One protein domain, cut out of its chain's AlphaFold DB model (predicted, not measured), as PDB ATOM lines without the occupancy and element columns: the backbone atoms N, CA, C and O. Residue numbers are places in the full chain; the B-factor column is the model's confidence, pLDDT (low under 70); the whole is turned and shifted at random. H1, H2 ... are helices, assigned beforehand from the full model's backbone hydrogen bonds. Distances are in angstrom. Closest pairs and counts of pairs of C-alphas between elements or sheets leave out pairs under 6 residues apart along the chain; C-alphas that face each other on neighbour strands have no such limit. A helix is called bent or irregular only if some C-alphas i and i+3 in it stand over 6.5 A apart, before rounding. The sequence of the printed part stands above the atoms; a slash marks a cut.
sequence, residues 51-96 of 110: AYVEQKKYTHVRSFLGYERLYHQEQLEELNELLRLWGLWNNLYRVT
ATOM      1  N   ALA A  51     245.471 253.106 213.666       88.31
ATOM      2  CA  ALA A  51     246.651 253.328 214.500       88.31
ATOM      3  C   ALA A  51     247.958 253.399 213.686       88.31
ATOM      4  O   ALA A  51     248.773 254.292 213.909       88.31
ATOM      5  N   TYR A  52     248.131 252.516 212.697       87.88
ATOM      6  CA  TYR A  52     249.326 252.496 211.846       87.88
ATOM      7  C   TYR A  52     249.454 253.742 210.961       87.88
ATOM      8  O   TYR A  52     250.542 254.304 210.839       87.88
ATOM      9  N   VAL A  53     248.345 254.206 210.378       89.50
ATOM     10  CA  VAL A  53     248.333 255.417 209.543       89.50
ATOM     11  C   VAL A  53     248.650 256.643 210.396       89.50
ATOM     12  O   VAL A  53     249.497 257.447 210.016       89.50
ATOM     13  N   GLU A  54     248.048 256.767 211.580       90.50
ATOM     14  CA  GLU A  54     248.321 257.889 212.488       90.50
ATOM     15  C   GLU A  54     249.761 257.873 213.028       90.50
ATOM     16  O   GLU A  54     250.402 258.923 213.112       90.50
ATOM     17  N   GLN A  55     250.326 256.693 213.308       89.94
ATOM     18  CA  GLN A  55     251.741 256.552 213.664       89.94
ATOM     19  C   GLN A  55     252.660 257.060 212.540       89.94
ATOM     20  O   GLN A  55     253.654 257.752 212.799       89.94
ATOM     21  N   LYS A  56     252.337 256.741 211.282       89.38
ATOM     22  CA  LYS A  56     253.095 257.216 210.118       89.38
ATOM     23  C   LYS A  56     252.917 258.715 209.893       89.38
ATOM     24  O   LYS A  56     253.924 259.393 209.719       89.38
ATOM     25  N   LYS A  57     251.703 259.263 210.020       90.81
ATOM     26  CA  LYS A  57     251.465 260.719 209.978       90.81
ATOM     27  C   LYS A  57     252.305 261.462 211.016       90.81
ATOM     28  O   LYS A  57     252.921 262.474 210.691       90.81
ATOM     29  N   TYR A  58     252.370 260.953 212.248       91.06
ATOM     30  CA  TYR A  58     253.223 261.536 213.282       91.06
ATOM     31  C   TYR A  58     254.696 261.524 212.855       91.06
ATOM     32  O   TYR A  58     255.311 262.576 212.741       91.06
ATOM     33  N   THR A  59     255.241 260.346 212.550       89.06
ATOM     34  CA  THR A  59     256.684 260.177 212.303       89.06
ATOM     35  C   THR A  59     257.187 260.755 210.977       89.06
ATOM     36  O   THR A  59     258.351 261.137 210.906       89.06
ATOM     37  N   HIS A  60     256.357 260.786 209.928       89.81
ATOM     38  CA  HIS A  60     256.773 261.181 208.575       89.81
ATOM     39  C   HIS A  60     256.370 262.615 208.235       89.81
ATOM     40  O   HIS A  60     257.066 263.249 207.453       89.81
ATOM     41  N   VAL A  61     255.288 263.137 208.825       91.38
ATOM     42  CA  VAL A  61     254.793 264.488 208.525       91.38
ATOM     43  C   VAL A  61     254.990 265.406 209.726       91.38
ATOM     44  O   VAL A  61     255.792 266.328 209.658       91.38
ATOM     45  N   ARG A  62     254.327 265.134 210.859       93.06
ATOM     46  CA  ARG A  62     254.285 266.080 211.994       93.06
ATOM     47  C   ARG A  62     255.635 266.267 212.682       93.06
ATOM     48  O   ARG A  62     255.992 267.380 213.040       93.06
ATOM     49  N   SER A  63     256.408 265.198 212.857       91.81
ATOM     50  CA  SER A  63     257.758 265.288 213.426       91.81
ATOM     51  C   SER A  63     258.752 265.999 212.505       91.81
ATOM     52  O   SER A  63     259.796 266.421 212.987       91.81
ATOM     53  N   PHE A  64     258.456 266.098 211.205       92.62
ATOM     54  CA  PHE A  64     259.350 266.694 210.214       92.62
ATOM     55  C   PHE A  64     258.980 268.149 209.900       92.62
ATOM     56  O   PHE A  64     259.830 269.026 209.986       92.62
ATOM     57  N   LEU A  65     257.708 268.411 209.591       92.38
ATOM     58  CA  LEU A  65     257.202 269.735 209.211       92.38
ATOM     59  C   LEU A  65     256.637 270.540 210.390       92.38
ATOM     60  O   LEU A  65     256.397 271.736 210.261       92.38
ATOM     61  N   GLY A  66     256.402 269.899 211.536       92.69
ATOM     62  CA  GLY A  66     255.711 270.507 212.669       92.69
ATOM     63  C   GLY A  66     254.186 270.371 212.591       92.69
ATOM     64  O   GLY A  66     253.643 269.496 211.912       92.69
ATOM     65  N   TYR A  67     253.493 271.213 213.359       92.50
ATOM     66  CA  TYR A  67     252.033 271.166 213.542       92.50
ATOM     67  C   TYR A  67     251.301 272.359 212.925       92.50
ATOM     68  O   TYR A  67     250.070 272.394 212.944       92.50
ATOM     69  N   GLU A  68     252.048 273.327 212.401       90.81
ATOM     70  CA  GLU A  68     251.481 274.533 211.818       90.81
ATOM     71  C   GLU A  68     250.787 274.237 210.489       90.81
ATOM     72  O   GLU A  68     251.141 273.308 209.755       90.81
ATOM     73  N   ARG A  69     249.774 275.044 210.175       89.00
ATOM     74  CA  ARG A  69     249.133 275.005 208.861       89.00
ATOM     75  C   ARG A  69     250.001 275.756 207.858       89.00
ATOM     76  O   ARG A  69     250.435 276.873 208.119       89.00
ATOM     77  N   LEU A  70     250.205 275.147 206.697       87.94
ATOM     78  CA  LEU A  70     250.895 275.763 205.571       87.94
ATOM     79  C   LEU A  70     249.850 276.463 204.694       87.94
ATOM     80  O   LEU A  70     248.896 275.827 204.254       87.94
ATOM     81  N   TYR A  71     250.006 277.772 204.489       90.19
ATOM     82  CA  TYR A  71     249.031 278.611 203.773       90.19
ATOM     83  C   TYR A  71     249.529 279.106 202.408       90.19
ATOM     84  O   TYR A  71     248.753 279.660 201.635       90.19
ATOM     85  N   HIS A  72     250.811 278.903 202.117       91.25
ATOM     86  CA  HIS A  72     251.486 279.394 200.921       91.25
ATOM     87  C   HIS A  72     251.369 278.367 199.798       91.25
ATOM     88  O   HIS A  72     252.109 277.383 199.759       91.25
ATOM     89  N   GLN A  73     250.405 278.569 198.902       91.69
ATOM     90  CA  GLN A  73     250.156 277.655 197.787       91.69
ATOM     91  C   GLN A  73     251.346 277.592 196.821       91.69
ATOM     92  O   GLN A  73     251.589 276.550 196.219       91.69
ATOM     93  N   GLU A  74     252.112 278.675 196.718       94.31
ATOM     94  CA  GLU A  74     253.347 278.759 195.945       94.31
ATOM     95  C   GLU A  74     254.423 277.767 196.408       94.31
ATOM     96  O   GLU A  74     255.291 277.444 195.616       94.31
ATOM     97  N   GLN A  75     254.343 277.258 197.645       92.75
ATOM     98  CA  GLN A  75     255.287 276.278 198.202       92.75
ATOM     99  C   GLN A  75     254.830 274.825 198.008       92.75
ATOM    100  O   GLN A  75     255.491 273.890 198.468       92.75
ATOM    101  N   LEU A  76     253.647 274.605 197.425       92.00
ATOM    102  CA  LEU A  76     253.025 273.283 197.375       92.00
ATOM    103  C   LEU A  76     253.834 272.304 196.518       92.00
ATOM    104  O   LEU A  76     253.914 271.121 196.853       92.00
ATOM    105  N   GLU A  77     254.421 272.779 195.421       93.81
ATOM    106  CA  GLU A  77     255.209 271.944 194.515       93.81
ATOM    107  C   GLU A  77     256.496 271.462 195.193       93.81
ATOM    108  O   GLU A  77     256.749 270.255 195.252       93.81
ATOM    109  N   GLU A  78     257.251 272.373 195.807       94.44
ATOM    110  CA  GLU A  78     258.470 272.038 196.541       94.44
ATOM    111  C   GLU A  78     258.170 271.159 197.754       94.44
ATOM    112  O   GLU A  78     258.920 270.227 198.047       94.44
ATOM    113  N   LEU A  79     257.057 271.410 198.449       93.62
ATOM    114  CA  LEU A  79     256.634 270.594 199.581       93.62
ATOM    115  C   LEU A  79     256.289 269.163 199.154       93.62
ATOM    116  O   LEU A  79     256.663 268.212 199.845       93.62
ATOM    117  N   ASN A  80     255.590 268.998 198.029       92.19
ATOM    118  CA  ASN A  80     255.267 267.682 197.486       92.19
ATOM    119  C   ASN A  80     256.539 266.911 197.124       92.19
ATOM    120  O   ASN A  80     256.665 265.738 197.485       92.19
ATOM    121  N   GLU A  81     257.503 267.567 196.473       94.56
ATOM    122  CA  GLU A  81     258.779 266.939 196.125       94.56
ATOM    123  C   GLU A  81     259.602 266.590 197.371       94.56
ATOM    124  O   GLU A  81     260.108 265.471 197.501       94.56
ATOM    125  N   LEU A  82     259.664 267.500 198.346       94.69
ATOM    126  CA  LEU A  82     260.323 267.263 199.626       94.69
ATOM    127  C   LEU A  82     259.724 266.049 200.345       94.69
ATOM    128  O   LEU A  82     260.464 265.176 200.797       94.69
ATOM    129  N   LEU A  83     258.393 265.965 200.442       92.56
ATOM    130  CA  LEU A  83     257.707 264.844 201.087       92.56
ATOM    131  C   LEU A  83     257.907 263.528 200.326       92.56
ATOM    132  O   LEU A  83     258.046 262.479 200.962       92.56
ATOM    133  N   ARG A  84     257.987 263.565 198.990       91.75
ATOM    134  CA  ARG A  84     258.304 262.394 198.162       91.75
ATOM    135  C   ARG A  84     259.711 261.871 198.457       91.75
ATOM    136  O   ARG A  84     259.876 260.687 198.760       91.75
ATOM    137  N   LEU A  85     260.717 262.748 198.425       94.25
ATOM    138  CA  LEU A  85     262.108 262.403 198.738       94.25
ATOM    139  C   LEU A  85     262.265 261.939 200.188       94.25
ATOM    140  O   LEU A  85     262.944 260.948 200.458       94.25
ATOM    141  N   TRP A  86     261.586 262.600 201.124       94.50
ATOM    142  CA  TRP A  86     261.562 262.210 202.530       94.50
ATOM    143  C   TRP A  86     260.938 260.826 202.735       94.50
ATOM    144  O   TRP A  86     261.452 260.017 203.513       94.50
ATOM    145  N   GLY A  87     259.871 260.507 202.000       91.06
ATOM    146  CA  GLY A  87     259.282 259.170 201.966       91.06
ATOM    147  C   GLY A  87     260.278 258.113 201.488       91.06
ATOM    148  O   GLY A  87     260.442 257.085 202.146       91.06
ATOM    149  N   LEU A  88     261.000 258.380 200.395       91.25
ATOM    150  CA  LEU A  88     262.059 257.490 199.901       91.25
ATOM    151  C   LEU A  88     263.181 257.318 200.928       91.25
ATOM    152  O   LEU A  88     263.598 256.191 201.184       91.25
ATOM    153  N   TRP A  89     263.617 258.401 201.576       93.25
ATOM    154  CA  TRP A  89     264.630 258.340 202.628       93.25
ATOM    155  C   TRP A  89     264.225 257.416 203.779       93.25
ATOM    156  O   TRP A  89     264.989 256.534 204.178       93.25
ATOM    157  N   ASN A  90     262.996 257.570 204.278       90.75
ATOM    158  CA  ASN A  90     262.488 256.752 205.377       90.75
ATOM    159  C   ASN A  90     262.286 255.279 205.004       90.75
ATOM    160  O   ASN A  90     262.356 254.435 205.894       90.75
ATOM    161  N   ASN A  91     262.031 254.974 203.730       87.75
ATOM    162  CA  ASN A  91     261.794 253.606 203.274       87.75
ATOM    163  C   ASN A  91     263.071 252.877 202.828       87.75
ATOM    164  O   ASN A  91     263.157 251.668 203.016       87.75
ATOM    165  N   LEU A  92     264.044 253.583 202.242       89.94
ATOM    166  CA  LEU A  92     265.227 252.965 201.628       89.94
ATOM    167  C   LEU A  92     266.493 253.072 202.480       89.94
ATOM    168  O   LEU A  92     267.340 252.185 202.415       89.94
ATOM    169  N   TYR A  93     266.639 254.142 203.267       90.75
ATOM    170  CA  TYR A  93     267.920 254.475 203.910       90.75
ATOM    171  C   TYR A  93     267.841 254.587 205.434       90.75
ATOM    172  O   TYR A  93     268.859 254.483 206.118       90.75
ATOM    173  N   ARG A  94     266.646 254.781 206.004       88.06
ATOM    174  CA  ARG A  94     266.481 254.864 207.457       88.06
ATOM    175  C   ARG A  94     266.426 253.472 208.078       88.06
ATOM    176  O   ARG A  94     265.510 252.697 207.815       88.06
ATOM    177  N   VAL A  95     267.362 253.196 208.984       85.12
ATOM    178  CA  VAL A  95     267.318 251.990 209.818       85.12
ATOM    179  C   VAL A  95     266.021 251.996 210.626       85.12
ATOM    180  O   VAL A  95     265.715 252.962 211.332       85.12
ATOM    181  N   THR A  96     265.246 250.919 210.509       77.62
ATOM    182  CA  THR A  96     264.029 250.719 211.294       77.62
ATOM    183  C   THR A  96     264.227 249.566 212.267       77.62
ATOM    184  O   THR A  96     264.665 248.483 211.894       77.62
TER     185      THR A  96
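What this domain is: This is residues 51 to 96 of the 110 residues of an uncharacterized protein of Rubritalea profundi (UniProt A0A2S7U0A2). Two helices make an open, loosely joined pair: the shorter H1 crosses over the later half of the longer H2 at a steep angle and meets it over a small patch. H2 makes most of the length, and the link of residues 66 to 72 swings from the end of H1 to the first end of H2. The printed part has 46 residues, with two named helices in the order H1, H2 and no named strand; its class is all helix. It is only just loose, close to compact, with a radius of gyration of the C-alphas of 11.7 A, and elongated, spanning 33 by 22 by 13 A.

Where its parts are: H1 is residues 51 to 65, 20.2 A from first to last C-alpha, beginning at C-alpha 51 (246.651, 253.328, 214.500). It is neither bent nor irregular, but only just: C-alphas 60 and 63 are 6.4 A apart. H2 is residues 73 to 92, 29.2 A long, from C-alpha 73 (250.156, 277.655, 197.787) to C-alpha 92 (265.227, 252.965, 201.628). It is irregular, with C-alphas 74 and 77 7.2 A apart, and has a kink of 26 degrees near residue 80.

How they stand to each other: H1 touches H2 with residues 60 to 61 alone, and H2 touches H1 with residues 83 to 90 alone. Their closest C-alphas, those of His 60 and Gly 87, are 7.3 A apart. The helices run opposite ways at a steep tilt of 60 degrees. O i to N i+4 pairs are within hydrogen-bond range in 9 of 11 cases in H1 and 14 of 16 in H2.

The domain as a whole: The two C-alphas farthest apart, those of Glu 74 and Thr 96, are 33.7 A apart. The link from H1 to H2 is short, and the printed part has no cut. Residues 51 to 57, 71 to 78 and 91 to 96 stand free. The mean pLDDT of the printed part is 91.0, and no printed residue is under 70.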